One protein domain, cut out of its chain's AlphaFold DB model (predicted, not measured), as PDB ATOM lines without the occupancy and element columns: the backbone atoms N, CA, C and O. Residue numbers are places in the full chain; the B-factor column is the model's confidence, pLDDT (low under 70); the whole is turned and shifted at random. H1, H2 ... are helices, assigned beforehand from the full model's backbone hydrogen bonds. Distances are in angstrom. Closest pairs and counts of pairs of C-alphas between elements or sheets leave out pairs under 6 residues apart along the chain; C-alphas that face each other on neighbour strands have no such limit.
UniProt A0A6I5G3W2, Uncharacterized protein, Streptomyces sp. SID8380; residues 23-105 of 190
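Overview. This is residues 23 to 105 of the 190 residues of an uncharacterized protein of Streptomyces sp. SID8380 (UniProt A0A6I5G3W2). One long, straight helix, H1, makes an arm that sticks out with its residues 23 to 54 from a small, compact head of short helices at its far end. In the head H2 and H4 pack on each other at a steep angle, H3 sits by the later part of H2, and the short H5 lies by the beginning of H4. The printed part has 83 residues with five named helices, H1 to H5 in order along the chain, and no named strand; the class is all helix. The whole is extended, with a radius of gyration of the C-alphas of 21.1 A and spans of 71 by 29 by 14 A, the arm making the length.

Along the chain. Find C-alpha 23 at (137.441, 196.061, 232.636); from there H1, residues 23 to 59, runs 52.4 A to C-alpha 59 at (144.770, 161.463, 193.989). Next look at H2, residues 63 to 73, and H4, residues 85 to 95, each 15.2 A from first to last C-alpha. Between them is H3, residues 78 to 83, 8.7 A long. H5, residues 102 to 105, is 5.1 A long and ends at C-alpha 105, at (149.411, 162.233, 174.209).

Arrangement. Start at the end of H1, where residues 58 to 59 alone touch H2, only at the corner by their link; the closest C-alphas, of Val 59 and Ala 66, are 5.0 A apart. The two helices run opposite ways at a steep tilt of 62 degrees. H1 and H4 are close but not clearly touching, the C-alphas of Gly 56 and Ala 95 coming closest at 7.3 A. H2 is the hub, touching three other helices. It touches H4 at a steep tilt of 66 degrees, opposite ways, with the C-alphas of Thr 63 and Ala 89 closest at 5.2 A. It touches H3 at a steep tilt of 50 degrees, opposite ways, with the C-alphas of Leu 71 and Thr 81 closest at 6.8 A. H3 and H4 meet only through their link. H4 and H5 only just touch, with 3 pairs of C-alphas within 8 A, the closest being Gly 86 and Leu 104 at 6.2 A. H1 is apart from H3 and H5. In H2, H3 and H4 every O i to N i+4 pair is within hydrogen-bond range, in H1 32 of 33 are, and H5 is too short for such a pair.

Size, cuts and confidence. The C-alphas of Arg 23 and Arg 103 are the two farthest apart, at 71.0 A. Without the stretch that stands free, the body of 51 residues spans 29 by 23 by 11 A. The printed part has no cut. The links from H1 to H2, H2 to H3 and H3 to H4 are tight, and that from H4 to H5 is short. The mean pLDDT of the printed part is 94.4, and no printed residue is under 70.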
ATOM      1  N   ARG A  23     136.285 196.025 233.548       95.31
ATOM      2  CA  ARG A  23     137.441 196.061 232.636       95.31
ATOM      3  C   ARG A  23     138.184 194.724 232.535       95.31
ATOM      4  O   ARG A  23     138.706 194.380 231.478       95.31
ATOM      5  N   ASP A  24     138.273 193.989 233.642       95.50
ATOM      6  CA  ASP A  24     138.924 192.680 233.671       95.50
ATOM      7  C   ASP A  24     138.035 191.616 233.009       95.50
ATOM      8  O   ASP A  24     138.548 190.791 232.254       95.50
ATOM      9  N   GLN A  25     136.716 191.687 233.209       95.44
ATOM     10  CA  GLN A  25     135.745 190.818 232.544       95.44
ATOM     11  C   GLN A  25     135.753 191.010 231.019       95.44
ATOM     12  O   GLN A  25     135.966 190.046 230.288       95.44
ATOM     13  N   GLU A  26     135.634 192.249 230.537       96.31
ATOM     14  CA  GLU A  26     135.658 192.575 229.103       96.31
ATOM     15  C   GLU A  26     136.949 192.084 228.429       96.31
ATOM     16  O   GLU A  26     136.949 191.541 227.319       96.31
ATOM     17  N   ARG A  27     138.087 192.228 229.119       96.69
ATOM     18  CA  ARG A  27     139.371 191.714 228.635       96.69
ATOM     19  C   ARG A  27     139.360 190.189 228.507       96.69
ATOM     20  O   ARG A  27     139.877 189.669 227.518       96.69
ATOM     21  N   LEU A  28     138.810 189.469 229.485       96.94
ATOM     22  CA  LEU A  28     138.731 188.007 229.438       96.94
ATOM     23  C   LEU A  28     137.778 187.517 228.348       96.94
ATOM     24  O   LEU A  28     138.122 186.568 227.647       96.94
ATOM     25  N   GLU A  29     136.641 188.182 228.159       96.19
ATOM     26  CA  GLU A  29     135.688 187.875 227.086       96.19
ATOM     27  C   GLU A  29     136.341 188.033 225.709       96.19
ATOM     28  O   GLU A  29     136.309 187.110 224.894       96.19
ATOM     29  N   ARG A  30     137.052 189.146 225.480       97.12
ATOM     30  CA  ARG A  30     137.822 189.361 224.242       97.12
ATOM     31  C   ARG A  30     138.883 188.284 224.018       97.12
ATOM     32  O   ARG A  30     139.049 187.809 222.896       97.12
ATOM     33  N   LEU A  31     139.602 187.882 225.066       97.88
ATOM     34  CA  LEU A  31     140.599 186.810 224.968       97.88
ATOM     35  C   LEU A  31     139.957 185.449 224.681       97.88
ATOM     36  O   LEU A  31     140.516 184.667 223.914       97.88
ATOM     37  N   ALA A  32     138.808 185.152 225.283       96.31
ATOM     38  CA  ALA A  32     138.062 183.932 225.004       96.31
ATOM     39  C   ALA A  32     137.612 183.894 223.538       96.31
ATOM     40  O   ALA A  32     137.806 182.884 222.867       96.31
ATOM     41  N   GLU A  33     137.104 185.011 223.022       97.69
ATOM     42  CA  GLU A  33     136.679 185.126 221.628       97.69
ATOM     43  C   GLU A  33     137.845 184.964 220.646       97.69
ATOM     44  O   GLU A  33     137.764 184.223 219.668       97.69
ATOM     45  N   LEU A  34     138.988 185.592 220.929       98.19
ATOM     46  CA  LEU A  34     140.196 185.414 220.119       98.19
ATOM     47  C   LEU A  34     140.682 183.960 220.103       98.19
ATOM     48  O   LEU A  34     141.077 183.470 219.049       98.19
ATOM     49  N   ARG A  35     140.621 183.253 221.239       97.81
ATOM     50  CA  ARG A  35     140.990 181.829 221.306       97.81
ATOM     51  C   ARG A  35     140.057 180.956 220.477       97.81
ATOM     52  O   ARG A  35     140.544 180.098 219.751       97.81
ATOM     53  N   LYS A  36     138.743 181.192 220.554       97.94
ATOM     54  CA  LYS A  36     137.753 180.463 219.748       97.94
ATOM     55  C   LYS A  36     138.006 180.666 218.257       97.94
ATOM     56  O   LYS A  36     138.133 179.690 217.528       97.94
ATOM     57  N   ARG A  37     138.173 181.919 217.818       97.00
ATOM     58  CA  ARG A  37     138.463 182.238 216.411       97.00
ATOM     59  C   ARG A  37     139.768 181.623 215.928       97.00
ATOM     60  O   ARG A  37     139.806 181.068 214.836       97.00
ATOM     61  N   LYS A  38     140.820 181.671 216.750       97.50
ATOM     62  CA  LYS A  38     142.092 181.015 216.435       97.50
ATOM     63  C   LYS A  38     141.909 179.506 216.247       97.50
ATOM     64  O   LYS A  38     142.416 178.972 215.272       97.50
ATOM     65  N   ALA A  39     141.169 178.848 217.138       96.81
ATOM     66  CA  ALA A  39     140.918 177.412 217.042       96.81
ATOM     67  C   ALA A  39     140.146 177.042 215.763       96.81
ATOM     68  O   ALA A  39     140.503 176.072 215.099       96.81
ATOM     69  N   VAL A  40     139.136 177.836 215.387       97.75
ATOM     70  CA  VAL A  40     138.405 177.653 214.120       97.75
ATOM     71  C   VAL A  40     139.351 177.802 212.930       97.75
ATOM     72  O   VAL A  40     139.434 176.899 212.104       97.75
ATOM     73  N   TRP A  41     140.131 178.883 212.886       97.31
ATOM     74  CA  TRP A  41     141.075 179.123 211.795       97.31
ATOM     75  C   TRP A  41     142.151 178.030 211.683       97.31
ATOM     76  O   TRP A  41     142.485 177.601 210.581       97.31
ATOM     77  N   GLU A  42     142.694 177.545 212.805       97.56
ATOM     78  CA  GLU A  42     143.657 176.434 212.807       97.56
ATOM     79  C   GLU A  42     143.030 175.149 212.259       97.56
ATOM     80  O   GLU A  42     143.678 174.431 211.494       97.56
ATOM     81  N   HIS A  43     141.768 174.879 212.597       96.75
ATOM     82  CA  HIS A  43     141.039 173.729 212.076       96.75
ATOM     83  C   HIS A  43     140.790 173.845 210.568       96.75
ATOM     84  O   HIS A  43     141.094 172.910 209.834       96.75
ATOM     85  N   GLU A  44     140.318 174.998 210.090       96.81
ATOM     86  CA  GLU A  44     140.105 175.265 208.660       96.81
ATOM     87  C   GLU A  44     141.407 175.157 207.866       96.81
ATOM     88  O   GLU A  44     141.465 174.486 206.836       96.81
ATOM     89  N   ARG A  45     142.486 175.763 208.375       97.94
ATOM     90  CA  ARG A  45     143.809 175.676 207.757       97.94
ATOM     91  C   ARG A  45     144.287 174.230 207.679       97.94
ATOM     92  O   ARG A  45     144.805 173.826 206.643       97.94
ATOM     93  N   THR A  46     144.134 173.470 208.762       97.06
ATOM     94  CA  THR A  46     144.521 172.054 208.800       97.06
ATOM     95  C   THR A  46     143.686 171.249 207.814       97.06
ATOM     96  O   THR A  46     144.244 170.476 207.049       97.06
ATOM     97  N   HIS A  47     142.371 171.475 207.766       96.75
ATOM     98  CA  HIS A  47     141.477 170.814 206.822       96.75
ATOM     99  C   HIS A  47     141.899 171.066 205.369       96.75
ATOM    100  O   HIS A  47     142.028 170.124 204.591       96.75
ATOM    101  N   GLU A  48     142.189 172.317 205.019       97.75
ATOM    102  CA  GLU A  48     142.657 172.687 203.683       97.75
ATOM    103  C   GLU A  48     144.029 172.071 203.364       97.75
ATOM    104  O   GLU A  48     144.236 171.547 202.272       97.75
ATOM    105  N   GLN A  49     144.964 172.072 204.318       97.50
ATOM    106  CA  GLN A  49     146.270 171.425 204.148       97.50
ATOM    107  C   GLN A  49     146.138 169.914 203.948       97.50
ATOM    108  O   GLN A  49     146.731 169.375 203.019       97.50
ATOM    109  N   SER A  50     145.331 169.239 204.768       96.38
ATOM    110  CA  SER A  50     145.051 167.810 204.629       96.38
ATOM    111  C   SER A  50     144.373 167.497 203.299       96.38
ATOM    112  O   SER A  50     144.706 166.499 202.671       96.38
ATOM    113  N   ARG A  51     143.468 168.362 202.825       96.31
ATOM    114  CA  ARG A  51     142.831 168.209 201.515       96.31
ATOM    115  C   ARG A  51     143.833 168.349 200.373       96.31
ATOM    116  O   ARG A  51     143.771 167.568 199.430       96.31
ATOM    117  N   ARG A  52     144.752 169.315 200.446       96.75
ATOM    118  CA  ARG A  52     145.825 169.477 199.451       96.75
ATOM    119  C   ARG A  52     146.772 168.288 199.445       96.75
ATOM    120  O   ARG A  52     147.074 167.799 198.369       96.75
ATOM    121  N   ALA A  53     147.179 167.818 200.622       96.31
ATOM    122  CA  ALA A  53     148.015 166.629 200.754       96.31
ATOM    123  C   ALA A  53     147.312 165.402 200.160       96.31
ATOM    124  O   ALA A  53     147.867 164.750 199.295       96.31
ATOM    125  N   TYR A  54     146.046 165.157 200.510       96.94
ATOM    126  CA  TYR A  54     145.262 164.065 199.925       96.94
ATOM    127  C   TYR A  54     145.153 164.172 198.396       96.94
ATOM    128  O   TYR A  54     145.369 163.203 197.674       96.94
ATOM    129  N   LEU A  55     144.839 165.361 197.872       95.50
ATOM    130  CA  LEU A  55     144.729 165.545 196.427       95.50
ATOM    131  C   LEU A  55     146.075 165.402 195.713       95.50
ATOM    132  O   LEU A  55     146.102 164.837 194.630       95.50
ATOM    133  N   GLY A  56     147.170 165.898 196.283       94.38
ATOM    134  CA  GLY A  56     148.497 165.810 195.676       94.38
ATOM    135  C   GLY A  56     149.102 164.415 195.795       94.38
ATOM    136  O   GLY A  56     149.444 163.799 194.789       94.38
ATOM    137  N   ASP A  57     149.187 163.905 197.020       94.62
ATOM    138  CA  ASP A  57     149.948 162.701 197.357       94.62
ATOM    139  C   ASP A  57     149.182 161.406 197.056       94.62
ATOM    140  O   ASP A  57     149.816 160.397 196.739       94.62
ATOM    141  N   ASP A  58     147.843 161.427 197.116       93.44
ATOM    142  CA  ASP A  58     147.020 160.234 196.879       93.44
ATOM    143  C   ASP A  58     146.283 160.285 195.536       93.44
ATOM    144  O   ASP A  58     146.289 159.301 194.805       93.44
ATOM    145  N   VAL A  59     145.635 161.404 195.187       96.56
ATOM    146  CA  VAL A  59     144.770 161.463 193.989       96.56
ATOM    147  C   VAL A  59     145.555 161.767 192.719       96.56
ATOM    148  O   VAL A  59     145.447 161.039 191.737       96.56
ATOM    149  N   LEU A  60     146.329 162.850 192.712       96.25
ATOM    150  CA  LEU A  60     146.999 163.373 191.520       96.25
ATOM    151  C   LEU A  60     148.450 162.906 191.386       96.25
ATOM    152  O   LEU A  60     149.138 163.346 190.468       96.25
ATOM    153  N   LYS A  61     148.898 161.990 192.247       95.31
ATOM    154  CA  LYS A  61     150.240 161.398 192.215       95.31
ATOM    155  C   LYS A  61     150.601 160.806 190.853       95.31
ATOM    156  O   LYS A  61     151.724 160.947 190.382       95.31
ATOM    157  N   ASP A  62     149.649 160.115 190.236       95.12
ATOM    158  CA  ASP A  62     149.785 159.526 188.911       95.12
ATOM    159  C   ASP A  62     148.411 159.396 188.238       95.12
ATOM    160  O   ASP A  62     147.364 159.435 188.890       95.12
ATOM    161  N   THR A  63     148.407 159.224 186.914       94.69
ATOM    162  CA  THR A  63     147.171 159.111 186.128       94.69
ATOM    163  C   THR A  63     146.284 157.939 186.569       94.69
ATOM    164  O   THR A  63     145.063 158.043 186.497       94.69
ATOM    165  N   GLY A  64     146.859 156.831 187.047       93.38
ATOM    166  CA  GLY A  64     146.100 155.673 187.523       93.38
ATOM    167  C   GLY A  64     145.354 155.964 188.825       93.38
ATOM    168  O   GLY A  64     144.166 155.664 188.933       93.38
ATOM    169  N   SER A  65     146.020 156.613 189.778       95.88
ATOM    170  CA  SER A  65     145.417 157.058 191.038       95.88
ATOM    171  C   SER A  65     144.268 158.049 190.794       95.88
ATOM    172  O   SER A  65     143.185 157.903 191.371       95.88
ATOM    173  N   ALA A  66     144.437 158.970 189.841       96.25
ATOM    174  CA  ALA A  66     143.390 159.912 189.449       96.25
ATOM    175  C   ALA A  66     142.186 159.215 188.796       96.25
ATOM    176  O   ALA A  66     141.043 159.567 189.086       96.25
ATOM    177  N   VAL A  67     142.419 158.195 187.963       95.50
ATOM    178  CA  VAL A  67     141.364 157.370 187.344       95.50
ATOM    179  C   VAL A  67     140.558 156.608 188.397       95.50
ATOM    180  O   VAL A  67     139.327 156.635 188.367       95.50
ATOM    181  N   VAL A  68     141.225 155.961 189.357       96.12
ATOM    182  CA  VAL A  68     140.551 155.233 190.446       96.12
ATOM    183  C   VAL A  68     139.712 156.185 191.294       96.12
ATOM    184  O   VAL A  68     138.555 155.889 191.602       96.12
ATOM    185  N   TRP A  69     140.265 157.350 191.635       95.88
ATOM    186  CA  TRP A  69     139.536 158.380 192.365       95.88
ATOM    187  C   TRP A  69     138.327 158.901 191.580       95.88
ATOM    188  O   TRP A  69     137.231 159.019 192.135       95.88
ATOM    189  N   TRP A  70     138.492 159.164 190.281       95.38
ATOM    190  CA  TRP A  70     137.416 159.636 189.413       95.38
ATOM    191  C   TRP A  70     136.285 158.602 189.333       95.38
ATOM    192  O   TRP A  70     135.118 158.970 189.476       95.38
ATOM    193  N   LEU A  71     136.613 157.312 189.199       94.56
ATOM    194  CA  LEU A  71     135.637 156.217 189.204       94.56
ATOM    195  C   LEU A  71     134.875 156.146 190.525       94.56
ATOM    196  O   LEU A  71     133.646 156.092 190.519       94.56
ATOM    197  N   ALA A  72     135.588 156.199 191.653       93.50
ATOM    198  CA  ALA A  72     134.975 156.182 192.979       93.50
ATOM    199  C   ALA A  72     134.038 157.380 193.200       93.50
ATOM    200  O   ALA A  72     133.033 157.263 193.899       93.50
ATOM    201  N   ARG A  73     134.343 158.536 192.595       92.25
ATOM    202  CA  ARG A  73     133.537 159.757 192.715       92.25
ATOM    203  C   ARG A  73     132.340 159.812 191.760       92.25
ATOM    204  O   ARG A  73     131.412 160.573 192.024       92.25
ATOM    205  N   ASN A  74     132.363 159.044 190.674       91.88
ATOM    206  CA  ASN A  74     131.363 159.070 189.600       91.88
ATOM    207  C   ASN A  74     130.601 157.743 189.460       91.88
ATOM    208  O   ASN A  74     130.223 157.378 188.344       91.88
ATOM    209  N   ASP A  75     130.394 157.028 190.568       88.44
ATOM    210  CA  ASP A  75     129.640 155.767 190.638       88.44
ATOM    211  C   ASP A  75     130.129 154.689 189.654       88.44
ATOM    212  O   ASP A  75     129.352 153.891 189.134       88.44
ATOM    213  N   GLY A  76     131.432 154.670 189.362       84.69
ATOM    214  CA  GLY A  76     132.032 153.673 188.479       84.69
ATOM    215  C   GLY A  76     131.654 153.812 187.000       84.69
ATOM    216  O   GLY A  76     131.671 152.814 186.286       84.69
ATOM    217  N   ARG A  77     131.314 155.014 186.511       89.50
ATOM    218  CA  ARG A  77     131.036 155.262 185.080       89.50
ATOM    219  C   ARG A  77     132.285 155.111 184.200       89.50
ATOM    220  O   ARG A  77     132.962 156.090 183.893       89.50
ATOM    221  N   ILE A  78     132.568 153.880 183.778       90.31
ATOM    222  CA  ILE A  78     133.772 153.524 183.011       90.31
ATOM    223  C   ILE A  78     133.850 154.279 181.681       90.31
ATOM    224  O   ILE A  78     134.892 154.863 181.408       90.31
ATOM    225  N   ASP A  79     132.768 154.332 180.897       88.88
ATOM    226  CA  ASP A  79     132.781 154.936 179.551       88.88
ATOM    227  C   ASP A  79     133.289 156.382 179.586       88.88
ATOM    228  O   ASP A  79     134.259 156.739 178.921       88.88
ATOM    229  N   LYS A  80     132.725 157.179 180.496       88.56
ATOM    230  CA  LYS A  80     133.141 158.565 180.706       88.56
ATOM    231  C   LYS A  80     134.551 158.680 181.304       88.56
ATOM    232  O   LYS A  80     135.268 159.624 181.007       88.56
ATOM    233  N   THR A  81     134.992 157.710 182.108       90.44
ATOM    234  CA  THR A  81     136.384 157.692 182.605       90.44
ATOM    235  C   THR A  81     137.376 157.522 181.461       90.44
ATOM    236  O   THR A  81     138.452 158.115 181.479       90.44
ATOM    237  N   VAL A  82     137.034 156.679 180.484       89.69
ATOM    238  CA  VAL A  82     137.867 156.432 179.306       89.69
ATOM    239  C   VAL A  82     137.901 157.673 178.415       89.69
ATOM    240  O   VAL A  82     138.977 158.033 177.944       89.69
ATOM    241  N   GLU A  83     136.768 158.360 178.246       90.19
ATOM    242  CA  GLU A  83     136.697 159.658 177.560       90.19
ATOM    243  C   GLU A  83     137.569 160.720 178.255       90.19
ATOM    244  O   GLU A  83     138.384 161.381 177.612       90.19
ATOM    245  N   ASP A  84     137.471 160.827 179.582       91.88
ATOM    246  CA  ASP A  84     138.203 161.811 180.387       91.88
ATOM    247  C   ASP A  84     139.680 161.420 180.633       91.88
ATOM    248  O   ASP A  84     140.435 162.186 181.240       91.88
ATOM    249  N   LEU A  85     140.143 160.253 180.164       93.19
ATOM    250  CA  LEU A  85     141.482 159.727 180.462       93.19
ATOM    251  C   LEU A  85     142.604 160.677 180.019       93.19
ATOM    252  O   LEU A  85     143.592 160.844 180.740       93.19
ATOM    253  N   GLY A  86     142.453 161.320 178.857       91.75
ATOM    254  CA  GLY A  86     143.402 162.323 178.366       91.75
ATOM    255  C   GLY A  86     143.475 163.552 179.280       91.75
ATOM    256  O   GLY A  86     144.567 164.020 179.606       91.75
ATOM    257  N   LEU A  87     142.324 164.023 179.773       93.12
ATOM    258  CA  LEU A  87     142.237 165.152 180.706       93.12
ATOM    259  C   LEU A  87     142.846 164.807 182.067       93.12
ATOM    260  O   LEU A  87     143.579 165.612 182.639       93.12
ATOM    261  N   LEU A  88     142.596 163.598 182.575       94.75
ATOM    262  CA  LEU A  88     143.203 163.118 183.817       94.75
ATOM    263  C   LEU A  88     144.727 163.014 183.686       94.75
ATOM    264  O   LEU A  88     145.456 163.426 184.590       94.75
ATOM    265  N   ALA A  89     145.228 162.533 182.546       95.06
ATOM    266  CA  ALA A  89     146.659 162.508 182.266       95.06
ATOM    267  C   ALA A  89     147.251 163.924 182.277       95.06
ATOM    268  O   ALA A  89     148.234 164.166 182.971       95.06
ATOM    269  N   GLN A  90     146.607 164.877 181.598       94.31
ATOM    270  CA  GLN A  90     147.035 166.276 181.581       94.31
ATOM    271  C   GLN A  90     147.030 166.908 182.978       94.31
ATOM    272  O   GLN A  90     147.992 167.576 183.350       94.31
ATOM    273  N   LEU A  91     145.978 166.672 183.767       94.75
ATOM    274  CA  LEU A  91     145.842 167.212 185.117       94.75
ATOM    275  C   LEU A  91     146.921 166.663 186.055       94.75
ATOM    276  O   LEU A  91     147.534 167.429 186.795       94.75
ATOM    277  N   THR A  92     147.182 165.354 186.010       95.69
ATOM    278  CA  THR A  92     148.241 164.730 186.824       95.69
ATOM    279  C   THR A  92     149.632 165.179 186.396       95.69
ATOM    280  O   THR A  92     150.458 165.491 187.246       95.69
ATOM    281  N   SER A  93     149.886 165.310 185.096       94.88
ATOM    282  CA  SER A  93     151.147 165.851 184.594       94.88
ATOM    283  C   SER A  93     151.375 167.297 185.039       94.88
ATOM    284  O   SER A  93     152.444 167.605 185.562       94.88
ATOM    285  N   ALA A  94     150.353 168.155 184.938       95.00
ATOM    286  CA  ALA A  94     150.416 169.540 185.403       95.00
ATOM    287  C   ALA A  94     150.590 169.648 186.929       95.00
ATOM    288  O   ALA A  94     151.332 170.503 187.395       95.00
ATOM    289  N   ALA A  95     149.944 168.777 187.710       93.75
ATOM    290  CA  ALA A  95     150.064 168.771 189.171       93.75
ATOM    291  C   ALA A  95     151.466 168.379 189.673       93.75
ATOM    292  O   ALA A  95     151.821 168.725 190.796       93.75
ATOM    293  N   ASN A  96     152.242 167.664 188.853       94.31
ATOM    294  CA  ASN A  96     153.574 167.166 189.202       94.31
ATOM    295  C   ASN A  96     154.706 167.856 188.419       94.31
ATOM    296  O   ASN A  96     155.836 167.379 188.472       94.31
ATOM    297  N   ASP A  97     154.419 168.923 187.664       95.25
ATOM    298  CA  ASP A  97     155.385 169.595 186.778       95.25
ATOM    299  C   ASP A  97     156.103 168.621 185.812       95.25
ATOM    300  O   ASP A  97     157.306 168.714 185.561       95.25
ATOM    301  N   THR A  98     155.360 167.652 185.266       93.69
ATOM    302  CA  THR A  98     155.875 166.641 184.326       93.69
ATOM    303  C   THR A  98     155.184 166.717 182.972       93.69
ATOM    304  O   THR A  98     154.087 167.254 182.834       93.69
ATOM    305  N   GLU A  99     155.812 166.154 181.940       92.19
ATOM    306  CA  GLU A  99     155.164 165.999 180.639       92.19
ATOM    307  C   GLU A  99     154.111 164.882 180.654       92.19
ATOM    308  O   GLU A  99     154.223 163.896 181.386       92.19
ATOM    309  N   VAL A 100     153.110 164.994 179.776       91.88
ATOM    310  CA  VAL A 100     152.124 163.923 179.571       91.88
ATOM    311  C   VAL A 100     152.809 162.693 178.964       91.88
ATOM    312  O   VAL A 100     153.546 162.851 177.983       91.88
ATOM    313  N   PRO A 101     152.567 161.468 179.481       89.94
ATOM    314  CA  PRO A 101     153.131 160.244 178.920       89.94
ATOM    315  C   PRO A 101     152.805 160.078 177.435       89.94
ATOM    316  O   PRO A 101     151.647 160.196 177.042       89.94
ATOM    317  N   GLU A 102     153.800 159.717 176.621       87.38
ATOM    318  CA  GLU A 102     153.676 159.581 175.158       87.38
ATOM    319  C   GLU A 102     152.462 158.767 174.706       87.38
ATOM    320  O   GLU A 102     151.707 159.203 173.842       87.38
ATOM    321  N   ARG A 103     152.216 157.629 175.363       89.12
ATOM    322  CA  ARG A 103     151.078 156.741 175.077       89.12
ATOM    323  C   ARG A 103     149.705 157.410 175.242       89.12
ATOM    324  O   ARG A 103     148.742 156.955 174.641       89.12
ATOM    325  N   LEU A 104     149.613 158.450 176.075       88.25
ATOM    326  CA  LEU A 104     148.378 159.185 176.363       88.25
ATOM    327  C   LEU A 104     148.311 160.523 175.619       88.25
ATOM    328  O   LEU A 104     147.245 161.126 175.579       88.25
ATOM    329  N   ARG A 105     149.402 160.977 174.982       86.06
ATOM    330  CA  ARG A 105     149.411 162.233 174.209       86.06
ATOM    331  C   ARG A 105     148.409 162.212 173.061       86.06
ATOM    332  O   ARG A 105     147.800 163.233 172.785       86.06
TER     333      ARG A 105